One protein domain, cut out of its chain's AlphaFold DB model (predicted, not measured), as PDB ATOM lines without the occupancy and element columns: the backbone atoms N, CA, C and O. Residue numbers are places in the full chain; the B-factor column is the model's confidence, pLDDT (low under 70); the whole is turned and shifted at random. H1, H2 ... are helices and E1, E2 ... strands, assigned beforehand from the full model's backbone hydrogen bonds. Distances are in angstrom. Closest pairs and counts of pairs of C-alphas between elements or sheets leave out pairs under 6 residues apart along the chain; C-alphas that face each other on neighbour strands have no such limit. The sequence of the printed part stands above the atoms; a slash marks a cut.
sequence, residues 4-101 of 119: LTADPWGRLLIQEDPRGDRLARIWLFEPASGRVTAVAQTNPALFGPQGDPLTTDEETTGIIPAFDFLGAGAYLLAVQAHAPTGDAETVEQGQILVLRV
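Overview. This is residues 4 to 101 of the 119 residues of an uncharacterized protein of Chromatiales bacterium (UniProt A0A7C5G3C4). Two antiparallel sheets, E1 to E4 and E5 to E7, make a sandwich whose sheets are only partly face to face, with E5 running past E1 and E2. The small helix H1 sits at one end, and the two long links, residues 42 to 57 and 82 to 92, lie toward the other. The printed part has 98 residues, in the order E1 E2 E3 E4 E5 H1 E6 E7; under half, 48, are in named elements, and the class is mostly strand. The sheets run E1 - E2 - E3 - E4 and E5 - E6 - E7. The whole is only just compact, close to loose, with a radius of gyration of the C-alphas of 14.6 A, and elongated, spanning 44 by 27 by 19 A.

Along the chain. Find C-alpha 4 at (20.679, -19.355, 29.729), where E1, residues 4 to 6, begins. E2 holds residues 12 to 15, E3 residues 25 to 30, 16.0 A long, and E4 residues 35 to 41, 17.8 A long. Look for C-alpha 58 at (36.616, -16.078, 25.880), from which E5 runs 21.7 A to residue 65. H1 is residues 67 to 70, E6 is residues 74 to 81, 22.7 A long, and E7, residues 93 to 100, runs 22.5 A to C-alpha 100 at (27.656, -33.180, 32.330).

Arrangement. Begin with E1 to E4, a meander, each strand the antiparallel neighbour of the one before. In the hairpin E1 and E2, N 5 and O 13 are 2.9 A apart; in the hairpin E2 and E3, N 14 and O 27 are 2.8 A apart; in the hairpin E3 and E4, N 28 and O 37 are 2.8 A apart, each pair within hydrogen-bond range. The other sheet is strongly twisted: N 64 and O 76 of E5 and E6 are 2.8 A apart, and N 97 and O 77 of the hairpin E6 and E7 are also 2.8 A apart, both within hydrogen-bond range. Between the sheets, whose strands stand at 30 degrees, the closest C-alphas of E1 and E5 are those of Thr 5 and Ile 63, 6.0 A apart. Those of E4 and E7 are Ala 40 and Leu 99, 7.8 A apart. E3 and E6 are apart. H1, too short for an O i to N i+4 pair, has its one O i to N i+3 pair out of range; it only grazes the sheet E5 E6 E7 with residues 67 to 70.

Size, cuts and confidence. The farthest C-alphas, of Ser 33 and Ala 88, are 47.1 A apart. The printed part has no cut. The links E4 to E5 and E6 to E7 are long. The mean pLDDT of the printed part is 90.0; residue 91 is under 70.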
ATOM      1  N   LEU A   4      21.257 -18.491  28.695       93.19
ATOM      2  CA  LEU A   4      20.679 -19.355  29.729       93.19
ATOM      3  C   LEU A   4      19.805 -20.452  29.115       93.19
ATOM      4  O   LEU A   4      19.235 -20.270  28.043       93.19
ATOM      5  N   THR A   5      19.655 -21.569  29.826       95.00
ATOM      6  CA  THR A   5      18.730 -22.650  29.460       95.00
ATOM      7  C   THR A   5      18.036 -23.195  30.701       95.00
ATOM      8  O   THR A   5      18.639 -23.269  31.773       95.00
ATOM      9  N   ALA A   6      16.779 -23.607  30.560       94.69
ATOM     10  CA  ALA A   6      16.076 -24.367  31.586       94.69
ATOM     11  C   ALA A   6      16.224 -25.867  31.314       94.69
ATOM     12  O   ALA A   6      16.129 -26.307  30.168       94.69
ATOM     13  N   ASP A   7      16.433 -26.658  32.363       93.81
ATOM     14  CA  ASP A   7      16.432 -28.113  32.254       93.81
ATOM     15  C   ASP A   7      15.083 -28.734  32.674       93.81
ATOM     16  O   ASP A   7      14.274 -28.087  33.351       93.81
ATOM     17  N   PRO A   8      14.821 -30.008  32.320       91.75
ATOM     18  CA  PRO A   8      13.580 -30.697  32.691       91.75
ATOM     19  C   PRO A   8      13.356 -30.877  34.201       91.75
ATOM     20  O   PRO A   8      12.289 -31.329  34.614       91.75
ATOM     21  N   TRP A   9      14.346 -30.566  35.042       93.50
ATOM     22  CA  TRP A   9      14.225 -30.608  36.499       93.50
ATOM     23  C   TRP A   9      13.888 -29.238  37.101       93.50
ATOM     24  O   TRP A   9      13.834 -29.116  38.324       93.50
ATOM     25  N   GLY A  10      13.634 -28.227  36.264       94.19
ATOM     26  CA  GLY A  10      13.262 -26.880  36.693       94.19
ATOM     27  C   GLY A  10      14.442 -26.054  37.200       94.19
ATOM     28  O   GLY A  10      14.236 -25.092  37.940       94.19
ATOM     29  N   ARG A  11      15.674 -26.431  36.842       95.94
ATOM     30  CA  ARG A  11      16.893 -25.671  37.151       95.94
ATOM     31  C   ARG A  11      17.283 -24.831  35.940       95.94
ATOM     32  O   ARG A  11      16.924 -25.169  34.813       95.94
ATOM     33  N   LEU A  12      18.035 -23.760  36.166       96.12
ATOM     34  CA  LEU A  12      18.593 -22.939  35.094       96.12
ATOM     35  C   LEU A  12      20.102 -23.143  35.019       96.12
ATOM     36  O   LEU A  12      20.776 -23.109  36.048       96.12
ATOM     37  N   LEU A  13      20.632 -23.321  33.814       96.44
ATOM     38  CA  LEU A  13      22.055 -23.167  33.542       96.44
ATOM     39  C   LEU A  13      22.268 -21.790  32.920       96.44
ATOM     40  O   LEU A  13      21.527 -21.406  32.019       96.44
ATOM     41  N   ILE A  14      23.253 -21.052  33.417       94.88
ATOM     42  CA  ILE A  14      23.521 -19.663  33.044       94.88
ATOM     43  C   ILE A  14      24.987 -19.549  32.630       94.88
ATOM     44  O   ILE A  14      25.873 -19.993  33.361       94.88
ATOM     45  N   GLN A  15      25.229 -18.938  31.474       92.00
ATOM     46  CA  GLN A  15      26.560 -18.649  30.953       92.00
ATOM     47  C   GLN A  15      27.020 -17.286  31.458       92.00
ATOM     48  O   GLN A  15      26.411 -16.245  31.181       92.00
ATOM     49  N   GLU A  16      28.102 -17.292  32.228       88.94
ATOM     50  CA  GLU A  16      28.852 -16.074  32.486       88.94
ATOM     51  C   GLU A  16      29.560 -15.663  31.192       88.94
ATOM     52  O   GLU A  16      30.168 -16.492  30.526       88.94
ATOM     53  N   ASP A  17      29.483 -14.376  30.875       80.94
ATOM     54  CA  ASP A  17      30.292 -13.725  29.841       80.94
ATOM     55  C   ASP A  17      31.066 -12.631  30.579       80.94
ATOM     56  O   ASP A  17      30.541 -11.528  30.810       80.94
ATOM     57  N   PRO A  18      32.199 -13.011  31.187       78.25
ATOM     58  CA  PRO A  18      33.091 -12.065  31.808       78.25
ATOM     59  C   PRO A  18      33.959 -11.426  30.727       78.25
ATOM     60  O   PRO A  18      34.763 -12.083  30.085       78.25
ATOM     61  N   ARG A  19      33.859 -10.108  30.591       72.62
ATOM     62  CA  ARG A  19      34.820  -9.352  29.785       72.62
ATOM     63  C   ARG A  19      36.149  -9.234  30.539       72.62
ATOM     64  O   ARG A  19      36.146  -8.847  31.712       72.62
ATOM     65  N   GLY A  20      37.268  -9.486  29.858       76.00
ATOM     66  CA  GLY A  20      38.628  -9.271  30.370       76.00
ATOM     67  C   GLY A  20      39.182 -10.424  31.216       76.00
ATOM     68  O   GLY A  20      38.904 -11.584  30.971       76.00
ATOM     69  N   ASP A  21      39.972 -10.116  32.245       81.50
ATOM     70  CA  ASP A  21      40.878 -11.066  32.925       81.50
ATOM     71  C   ASP A  21      40.213 -12.140  33.823       81.50
ATOM     72  O   ASP A  21      40.839 -12.691  34.736       81.50
ATOM     73  N   ARG A  22      38.927 -12.437  33.629       86.25
ATOM     74  CA  ARG A  22      38.162 -13.389  34.441       86.25
ATOM     75  C   ARG A  22      37.717 -14.572  33.599       86.25
ATOM     76  O   ARG A  22      37.121 -14.390  32.557       86.25
ATOM     77  N   LEU A  23      37.872 -15.770  34.156       89.94
ATOM     78  CA  LEU A  23      37.384 -16.997  33.530       89.94
ATOM     79  C   LEU A  23      35.859 -17.117  33.643       89.94
ATOM     80  O   LEU A  23      35.294 -16.999  34.742       89.94
ATOM     81  N   ALA A  24      35.225 -17.401  32.514       90.06
ATOM     82  CA  ALA A  24      33.823 -17.706  32.336       90.06
ATOM     83  C   ALA A  24      33.449 -19.009  33.031       90.06
ATOM     84  O   ALA A  24      34.206 -19.982  33.107       90.06
ATOM     85  N   ARG A  25      32.229 -19.019  33.560       92.94
ATOM     86  CA  ARG A  25      31.646 -20.145  34.275       92.94
ATOM     87  C   ARG A  25      30.266 -20.455  33.758       92.94
ATOM     88  O   ARG A  25      29.529 -19.582  33.300       92.94
ATOM     89  N   ILE A  26      29.898 -21.713  33.944       94.50
ATOM     90  CA  ILE A  26      28.514 -22.148  33.859       94.50
ATOM     91  C   ILE A  26      27.980 -22.234  35.279       94.50
ATOM     92  O   ILE A  26      28.520 -22.957  36.123       94.50
ATOM     93  N   TRP A  27      26.914 -21.493  35.541       95.38
ATOM     94  CA  TRP A  27      26.236 -21.460  36.825       95.38
ATOM     95  C   TRP A  27      24.960 -22.289  36.758       95.38
ATOM     96  O   TRP A  27      24.154 -22.116  35.852       95.38
ATOM     97  N   LEU A  28      24.753 -23.166  37.734       96.38
ATOM     98  CA  LEU A  28      23.486 -23.838  37.982       96.38
ATOM     99  C   LEU A  28      22.717 -23.054  39.044       96.38
ATOM    100  O   LEU A  28      23.180 -22.925  40.178       96.38
ATOM    101  N   PHE A  29      21.543 -22.560  38.680       96.06
ATOM    102  CA  PHE A  29      20.599 -21.927  39.586       96.06
ATOM    103  C   PHE A  29      19.403 -22.847  39.834       96.06
ATOM    104  O   PHE A  29      18.798 -23.375  38.900       96.06
ATOM    105  N   GLU A  30      19.045 -23.028  41.103       96.19
ATOM    106  CA  GLU A  30      17.904 -23.831  41.542       96.19
ATOM    107  C   GLU A  30      16.824 -22.921  42.150       96.19
ATOM    108  O   GLU A  30      16.882 -22.629  43.351       96.19
ATOM    109  N   PRO A  31      15.805 -22.504  41.370       95.25
ATOM    110  CA  PRO A  31      14.818 -21.513  41.806       95.25
ATOM    111  C   PRO A  31      14.102 -21.874  43.109       95.25
ATOM    112  O   PRO A  31      13.844 -21.004  43.932       95.25
ATOM    113  N   ALA A  32      13.828 -23.164  43.330       93.00
ATOM    114  CA  ALA A  32      13.127 -23.646  44.519       93.00
ATOM    115  C   ALA A  32      13.883 -23.387  45.836       93.00
ATOM    116  O   ALA A  32      13.255 -23.280  46.885       93.00
ATOM    117  N   SER A  33      15.216 -23.313  45.794       94.31
ATOM    118  CA  SER A  33      16.059 -23.083  46.978       94.31
ATOM    119  C   SER A  33      16.822 -21.758  46.936       94.31
ATOM    120  O   SER A  33      17.420 -21.368  47.934       94.31
ATOM    121  N   GLY A  34      16.849 -21.087  45.782       94.88
ATOM    122  CA  GLY A  34      17.702 -19.927  45.536       94.88
ATOM    123  C   GLY A  34      19.193 -20.266  45.409       94.88
ATOM    124  O   GLY A  34      20.011 -19.356  45.290       94.88
ATOM    125  N   ARG A  35      19.579 -21.550  45.441       95.12
ATOM    126  CA  ARG A  35      20.984 -21.962  45.389       95.12
ATOM    127  C   ARG A  35      21.582 -21.686  44.009       95.12
ATOM    128  O   ARG A  35      20.994 -22.041  42.990       95.12
ATOM    129  N   VAL A  36      22.777 -21.098  44.002       95.75
ATOM    130  CA  VAL A  36      23.621 -20.897  42.817       95.75
ATOM    131  C   VAL A  36      24.909 -21.692  43.012       95.75
ATOM    132  O   VAL A  36      25.502 -21.670  44.090       95.75
ATOM    133  N   THR A  37      25.341 -22.442  42.005       95.62
ATOM    134  CA  THR A  37      26.560 -23.262  42.065       95.62
ATOM    135  C   THR A  37      27.307 -23.182  40.742       95.62
ATOM    136  O   THR A  37      26.701 -23.368  39.693       95.62
ATOM    137  N   ALA A  38      28.614 -22.916  40.767       95.19
ATOM    138  CA  ALA A  38      29.444 -23.058  39.572       95.19
ATOM    139  C   ALA A  38      29.582 -24.549  39.246       95.19
ATOM    140  O   ALA A  38      30.026 -25.321  40.093       95.19
ATOM    141  N   VAL A  39      29.194 -24.949  38.037       95.88
ATOM    142  CA  VAL A  39      29.244 -26.352  37.586       95.88
ATOM    143  C   VAL A  39      30.312 -26.603  36.529       95.88
ATOM    144  O   VAL A  39      30.676 -27.752  36.298       95.88
ATOM    145  N   ALA A  40      30.832 -25.543  35.913       94.50
ATOM    146  CA  ALA A  40      31.993 -25.587  35.036       94.50
ATOM    147  C   ALA A  40      32.681 -24.218  34.980       94.50
ATOM    148  O   ALA A  40      32.076 -23.195  35.305       94.50
ATOM    149  N   GLN A  41      33.934 -24.225  34.538       93.25
ATOM    150  CA  GLN A  41      34.737 -23.050  34.216       93.25
ATOM    151  C   GLN A  41      35.530 -23.355  32.942       93.25
ATOM    152  O   GLN A  41      35.879 -24.516  32.705       93.25
ATOM    153  N   THR A  42      35.814 -22.337  32.141       90.62
ATOM    154  CA  THR A  42      36.773 -22.426  31.033       90.62
ATOM    155  C   THR A  42      38.164 -22.838  31.530       90.62
ATOM    156  O   THR A  42      38.512 -22.705  32.710       90.62
ATOM    157  N   ASN A  43      38.955 -23.419  30.626       91.19
ATOM    158  CA  ASN A  43      40.259 -23.972  30.968       91.19
ATOM    159  C   ASN A  43      41.284 -22.840  31.203       91.19
ATOM    160  O   ASN A  43      41.660 -22.188  30.231       91.19
ATOM    161  N   PRO A  44      41.809 -22.650  32.432       91.44
ATOM    162  CA  PRO A  44      42.778 -21.591  32.737       91.44
ATOM    163  C   PRO A  44      44.128 -21.747  32.020       91.44
ATOM    164  O   PRO A  44      44.939 -20.834  32.048       91.44
ATOM    165  N   ALA A  45      44.410 -22.913  31.428       90.69
ATOM    166  CA  ALA A  45      45.602 -23.104  30.604       90.69
ATOM    167  C   ALA A  45      45.425 -22.577  29.170       90.69
ATOM    168  O   ALA A  45      46.411 -22.416  28.463       90.69
ATOM    169  N   LEU A  46      44.181 -22.365  28.730       89.19
ATOM    170  CA  LEU A  46      43.850 -21.855  27.397       89.19
ATOM    171  C   LEU A  46      43.320 -20.423  27.444       89.19
ATOM    172  O   LEU A  46      43.400 -19.730  26.435       89.19
ATOM    173  N   PHE A  47      42.789 -19.988  28.585       90.44
ATOM    174  CA  PHE A  47      42.168 -18.680  28.742       90.44
ATOM    175  C   PHE A  47      42.573 -17.991  30.050       90.44
ATOM    176  O   PHE A  47      43.052 -18.638  30.985       90.44
ATOM    177  N   GLY A  48      42.327 -16.683  30.135       88.81
ATOM    178  CA  GLY A  48      42.608 -15.858  31.313       88.81
ATOM    179  C   GLY A  48      44.012 -15.235  31.317       88.81
ATOM    180  O   GLY A  48      44.780 -15.425  30.386       88.81
ATOM    181  N   PRO A  49      44.377 -14.452  32.347       87.62
ATOM    182  CA  PRO A  49      45.540 -13.555  32.299       87.62
ATOM    183  C   PRO A  49      46.882 -14.228  32.642       87.62
ATOM    184  O   PRO A  49      47.897 -13.547  32.784       87.62
ATOM    185  N   GLN A  50      46.894 -15.539  32.887       86.62
ATOM    186  CA  GLN A  50      48.054 -16.258  33.422       86.62
ATOM    187  C   GLN A  50      48.611 -17.244  32.396       86.62
ATOM    188  O   GLN A  50      47.856 -17.901  31.688       86.62
ATOM    189  N   GLY A  51      49.935 -17.408  32.377       86.88
ATOM    190  CA  GLY A  51      50.603 -18.350  31.478       86.88
ATOM    191  C   GLY A  51      50.718 -17.817  30.050       86.88
ATOM    192  O   GLY A  51      51.062 -16.653  29.862       86.88
ATOM    193  N   ASP A  52      50.463 -18.688  29.075       88.44
ATOM    194  CA  ASP A  52      50.468 -18.388  27.636       88.44
ATOM    195  C   ASP A  52      49.105 -18.793  27.033       88.44
ATOM    196  O   ASP A  52      48.984 -19.847  26.405       88.44
ATOM    197  N   PRO A  53      48.032 -18.046  27.361       88.69
ATOM    198  CA  PRO A  53      46.668 -18.361  26.943       88.69
ATOM    199  C   PRO A  53      46.466 -18.081  25.445       88.69
ATOM    200  O   PRO A  53      47.162 -17.264  24.847       88.69
ATOM    201  N   LEU A  54      45.435 -18.688  24.851       87.56
ATOM    202  CA  LEU A  54      44.977 -18.340  23.502       87.56
ATOM    203  C   LEU A  54      44.413 -16.913  23.457       87.56
ATOM    204  O   LEU A  54      44.634 -16.190  22.490       87.56
ATOM    205  N   THR A  55      43.663 -16.522  24.490       86.88
ATOM    206  CA  THR A  55      43.060 -15.190  24.630       86.88
ATOM    207  C   THR A  55      42.572 -14.965  26.064       86.88
ATOM    208  O   THR A  55      42.365 -15.916  26.819       86.88
ATOM    209  N   THR A  56      42.370 -13.704  26.442       88.12
ATOM    210  CA  THR A  56      41.610 -13.314  27.642       88.12
ATOM    211  C   THR A  56      40.152 -12.976  27.327       88.12
ATOM    212  O   THR A  56      39.386 -12.699  28.241       88.12
ATOM    213  N   ASP A  57      39.773 -12.990  26.049       85.50
ATOM    214  CA  ASP A  57      38.419 -12.733  25.570       85.50
ATOM    215  C   ASP A  57      37.806 -14.063  25.120       85.50
ATOM    216  O   ASP A  57      37.940 -14.513  23.983       85.50
ATOM    217  N   GLU A  58      37.267 -14.790  26.085       81.25
ATOM    218  CA  GLU A  58      36.616 -16.078  25.880       81.25
ATOM    219  C   GLU A  58      35.102 -15.887  25.809       81.25
ATOM    220  O   GLU A  58      34.511 -15.200  26.640       81.25
ATOM    221  N   GLU A  59      34.450 -16.550  24.861       80.38
ATOM    222  CA  GLU A  59      32.999 -16.475  24.715       80.38
ATOM    223  C   GLU A  59      32.390 -17.874  24.785       80.38
ATOM    224  O   GLU A  59      32.944 -18.859  24.287       80.38
ATOM    225  N   THR A  60      31.245 -17.994  25.459       83.31
ATOM    226  CA  THR A  60      30.490 -19.248  25.489       83.31
ATOM    227  C   THR A  60      29.045 -18.984  25.133       83.31
ATOM    228  O   THR A  60      28.415 -18.099  25.706       83.31
ATOM    229  N   THR A  61      28.479 -19.822  24.266       86.00
ATOM    230  CA  THR A  61      27.087 -19.678  23.831       86.00
ATOM    231  C   THR A  61      26.374 -21.023  23.701       86.00
ATOM    232  O   THR A  61      26.996 -22.090  23.708       86.00
ATOM    233  N   GLY A  62      25.046 -20.974  23.607       86.06
ATOM    234  CA  GLY A  62      24.210 -22.094  23.185       86.06
ATOM    235  C   GLY A  62      24.200 -23.312  24.112       86.06
ATOM    236  O   GLY A  62      24.465 -24.414  23.637       86.06
ATOM    237  N   ILE A  63      23.835 -23.165  25.397       92.88
ATOM    238  CA  ILE A  63      23.542 -24.342  26.243       92.88
ATOM    239  C   ILE A  63      22.249 -25.027  25.775       92.88
ATOM    240  O   ILE A  63      21.140 -24.536  26.007       92.88
ATOM    241  N   ILE A  64      22.391 -26.218  25.198       93.69
ATOM    242  CA  ILE A  64      21.284 -27.043  24.707       93.69
ATOM    243  C   ILE A  64      21.220 -28.341  25.522       93.69
ATOM    244  O   ILE A  64      22.188 -29.106  25.519       93.69
ATOM    245  N   PRO A  65      20.100 -28.647  26.205       94.19
ATOM    246  CA  PRO A  65      19.903 -29.949  26.833       94.19
ATOM    247  C   PRO A  65      19.946 -31.074  25.787       94.19
ATOM    248  O   PRO A  65      19.174 -31.082  24.834       94.19
ATOM    249  N   ALA A  66      20.833 -32.047  25.985       95.44
ATOM    250  CA  ALA A  66      21.084 -33.158  25.064       95.44
ATOM    251  C   ALA A  66      20.623 -34.511  25.640       95.44
ATOM    252  O   ALA A  66      21.226 -35.556  25.391       95.44
ATOM    253  N   PHE A  67      19.580 -34.490  26.472       94.69
ATOM    254  CA  PHE A  67      19.230 -35.605  27.361       94.69
ATOM    255  C   PHE A  67      18.811 -36.853  26.586       94.69
ATOM    256  O   PHE A  67      19.193 -37.962  26.960       94.69
ATOM    257  N   ASP A  68      18.074 -36.654  25.494       94.06
ATOM    258  CA  ASP A  68      17.467 -37.732  24.716       94.06
ATOM    259  C   ASP A  68      18.492 -38.548  23.915       94.06
ATOM    260  O   ASP A  68      18.201 -39.676  23.524       94.06
ATOM    261  N   PHE A  69      19.698 -38.011  23.687       95.06
ATOM    262  CA  PHE A  69      20.706 -38.656  22.837       95.06
ATOM    263  C   PHE A  69      22.099 -38.793  23.477       95.06
ATOM    264  O   PHE A  69      22.808 -39.739  23.149       95.06
ATOM    265  N   LEU A  70      22.496 -37.925  24.418       96.44
ATOM    266  CA  LEU A  70      23.761 -38.045  25.177       96.44
ATOM    267  C   LEU A  70      23.568 -38.507  26.632       96.44
ATOM    268  O   LEU A  70      24.548 -38.634  27.385       96.44
ATOM    269  N   GLY A  71      22.318 -38.773  27.017       95.69
ATOM    270  CA  GLY A  71      21.915 -39.224  28.344       95.69
ATOM    271  C   GLY A  71      21.560 -38.083  29.300       95.69
ATOM    272  O   GLY A  71      21.936 -36.925  29.115       95.69
ATOM    273  N   ALA A  72      20.824 -38.423  30.360       95.00
ATOM    274  CA  ALA A  72      20.336 -37.457  31.340       95.00
ATOM    275  C   ALA A  72      21.472 -36.619  31.956       95.00
ATOM    276  O   ALA A  72      22.482 -37.153  32.417       95.00
ATOM    277  N   GLY A  73      21.272 -35.300  32.014       95.62
ATOM    278  CA  GLY A  73      22.264 -34.360  32.537       95.62
ATOM    279  C   GLY A  73      23.368 -33.988  31.547       95.62
ATOM    280  O   GLY A  73      24.331 -33.347  31.959       95.62
ATOM    281  N   ALA A  74      23.268 -34.379  30.275       96.94
ATOM    282  CA  ALA A  74      24.163 -33.907  29.224       96.94
ATOM    283  C   ALA A  74      23.644 -32.609  28.592       96.94
ATOM    284  O   ALA A  74      22.458 -32.483  28.286       96.94
ATOM    285  N   TYR A  75      24.551 -31.672  28.346       96.06
ATOM    286  CA  TYR A  75      24.289 -30.414  27.659       96.06
ATOM    287  C   TYR A  75      25.368 -30.199  26.602       96.06
ATOM    288  O   TYR A  75      26.536 -30.501  26.850       96.06
ATOM    289  N   LEU A  76      24.983 -29.681  25.443       95.62
ATOM    290  CA  LEU A  76      25.916 -29.145  24.458       95.62
ATOM    291  C   LEU A  76      26.088 -27.651  24.699       95.62
ATOM    292  O   LEU A  76      25.132 -26.989  25.090       95.62
ATOM    293  N   LEU A  77      27.294 -27.146  24.475       94.00
ATOM    294  CA  LEU A  77      27.619 -25.723  24.495       94.00
ATOM    295  C   LEU A  77      28.788 -25.459  23.551       94.00
ATOM    296  O   LEU A  77      29.601 -26.356  23.316       94.00
ATOM    297  N   ALA A  78      28.882 -24.239  23.039       91.69
ATOM    298  CA  ALA A  78      30.051 -23.775  22.310       91.69
ATOM    299  C   ALA A  78      30.944 -22.939  23.234       91.69
ATOM    300  O   ALA A  78      30.442 -22.138  24.026       91.69
ATOM    301  N   VAL A  79      32.257 -23.138  23.130       89.94
ATOM    302  CA  VAL A  79      33.276 -22.216  23.650       89.94
ATOM    303  C   VAL A  79      34.103 -21.711  22.482       89.94
ATOM    304  O   VAL A  79      34.478 -22.498  21.610       89.94
ATOM    305  N   GLN A  80      34.371 -20.416  22.469       87.88
ATOM    306  CA  GLN A  80      35.112 -19.714  21.438       87.88
ATOM    307  C   GLN A  80      36.248 -18.918  22.084       87.88
ATOM    308  O   GLN A  80      36.066 -18.248  23.099       87.88
ATOM    309  N   ALA A  81      37.440 -19.019  21.504       88.69
ATOM    310  CA  ALA A  81      38.493 -18.041  21.706       88.69
ATOM    311  C   ALA A  81      38.180 -16.853  20.797       88.69
ATOM    312  O   ALA A  81      38.354 -16.961  19.575       88.69
ATOM    313  N   HIS A  82      37.704 -15.754  21.388       82.44
ATOM    314  CA  HIS A  82      37.447 -14.514  20.671       82.44
ATOM    315  C   HIS A  82      38.784 -13.833  20.379       82.44
ATOM    316  O   HIS A  82      39.280 -12.974  21.104       82.44
ATOM    317  N   ALA A  83      39.431 -14.313  19.324       81.00
ATOM    318  CA  ALA A  83      40.720 -13.846  18.867       81.00
ATOM    319  C   ALA A  83      40.794 -13.958  17.340       81.00
ATOM    320  O   ALA A  83      40.307 -14.944  16.776       81.00
ATOM    321  N   PRO A  84      41.453 -13.000  16.663       82.88
ATOM    322  CA  PRO A  84      41.632 -13.053  15.220       82.88
ATOM    323  C   PRO A  84      42.274 -14.371  14.781       82.88
ATOM    324  O   PRO A  84      43.343 -14.749  15.255       82.88
ATOM    325  N   THR A  85      41.650 -15.042  13.820       82.94
ATOM    326  CA  THR A  85      42.147 -16.311  13.266       82.94
ATOM    327  C   THR A  85      43.187 -16.105  12.158       82.94
ATOM    328  O   THR A  85      43.838 -17.058  11.731       82.94
ATOM    329  N   GLY A  86      43.339 -14.865  11.677       83.56
ATOM    330  CA  GLY A  86      44.141 -14.519  10.501       83.56
ATOM    331  C   GLY A  86      43.387 -14.627   9.168       83.56
ATOM    332  O   GLY A  86      43.945 -14.256   8.137       83.56
ATOM    333  N   ASP A  87      42.132 -15.079   9.184       83.25
ATOM    334  CA  ASP A  87      41.207 -15.064   8.048       83.25
ATOM    335  C   ASP A  87      40.157 -13.962   8.272       83.25
ATOM    336  O   ASP A  87      39.570 -13.876   9.344       83.25
ATOM    337  N   ALA A  88      39.918 -13.103   7.279       80.75
ATOM    338  CA  ALA A  88      38.984 -11.982   7.407       80.75
ATOM    339  C   ALA A  88      37.511 -12.417   7.534       80.75
ATOM    340  O   ALA A  88      36.692 -11.639   8.022       80.75
ATOM    341  N   GLU A  89      37.175 -13.638   7.112       79.69
ATOM    342  CA  GLU A  89      35.813 -14.184   7.169       79.69
ATOM    343  C   GLU A  89      35.518 -14.912   8.489       79.69
ATOM    344  O   GLU A  89      34.366 -15.252   8.766       79.69
ATOM    345  N   THR A  90      36.533 -15.169   9.322       76.12
ATOM    346  CA  THR A  90      36.347 -15.841  10.615       76.12
ATOM    347  C   THR A  90      36.937 -15.008  11.740       76.12
ATOM    348  O   THR A  90      38.057 -14.519  11.662       76.12
ATOM    349  N   VAL A  91      36.174 -14.833  12.811       69.38
ATOM    350  CA  VAL A  91      36.560 -13.952  13.921       69.38
ATOM    351  C   VAL A  91      36.978 -14.715  15.176       69.38
ATOM    352  O   VAL A  91      37.494 -14.102  16.104       69.38
ATOM    353  N   GLU A  92      36.780 -16.039  15.213       82.06
ATOM    354  CA  GLU A  92      36.898 -16.833  16.439       82.06
ATOM    355  C   GLU A  92      37.270 -18.301  16.159       82.06
ATOM    356  O   GLU A  92      36.872 -18.881  15.143       82.06
ATOM    357  N   GLN A  93      37.993 -18.932  17.089       84.12
ATOM    358  CA  GLN A  93      38.237 -20.381  17.088       84.12
ATOM    359  C   GLN A  93      37.326 -21.058  18.111       84.12
ATOM    360  O   GLN A  93      37.404 -20.739  19.292       84.12
ATOM    361  N   GLY A  94      36.488 -22.008  17.687       86.00
ATOM    362  CA  GLY A  94      35.458 -22.590  18.551       86.00
ATOM    363  C   GLY A  94      35.450 -24.113  18.635       86.00
ATOM    364  O   GLY A  94      35.869 -24.816  17.715       86.00
ATOM    365  N   GLN A  95      34.919 -24.627  19.743       89.69
ATOM    366  CA  GLN A  95      34.632 -26.045  19.948       89.69
ATOM    367  C   GLN A  95      33.231 -26.243  20.523       89.69
ATOM    368  O   GLN A  95      32.793 -25.495  21.397       89.69
ATOM    369  N   ILE A  96      32.557 -27.308  20.080       92.88
ATOM    370  CA  ILE A  96      31.359 -27.822  20.748       92.88
ATOM    371  C   ILE A  96      31.813 -28.791  21.838       92.88
ATOM    372  O   ILE A  96      32.518 -29.763  21.566       92.88
ATOM    373  N   LEU A  97      31.380 -28.537  23.067       94.06
ATOM    374  CA  LEU A  97      31.689 -29.343  24.238       94.06
ATOM    375  C   LEU A  97      30.441 -30.053  24.758       94.06
ATOM    376  O   LEU A  97      29.310 -29.614  24.545       94.06
ATOM    377  N   VAL A  98      30.662 -31.142  25.495       96.31
ATOM    378  CA  VAL A  98      29.625 -31.798  26.297       96.31
ATOM    379  C   VAL A  98      29.854 -31.452  27.764       96.31
ATOM    380  O   VAL A  98      30.847 -31.870  28.358       96.31
ATOM    381  N   LEU A  99      28.907 -30.742  28.370       95.56
ATOM    382  CA  LEU A  99      28.847 -30.523  29.811       95.56
ATOM    383  C   LEU A  99      27.959 -31.591  30.460       95.56
ATOM    384  O   LEU A  99      26.835 -31.830  30.018       95.56
ATOM    385  N   ARG A 100      28.436 -32.214  31.543       96.44
ATOM    386  CA  ARG A 100      27.656 -33.180  32.330       96.44
ATOM    387  C   ARG A 100      27.315 -32.614  33.705       96.44
ATOM    388  O   ARG A 100      28.185 -32.493  34.561       96.44
ATOM    389  N   VAL A 101      26.034 -32.327  33.933       95.81
ATOM    390  CA  VAL A 101      25.495 -31.893  35.229       95.81
ATOM    391  C   VAL A 101      24.407 -32.873  35.679       95.81
ATOM    392  O   VAL A 101      23.278 -32.814  35.184       95.81
TER     393      VAL A 101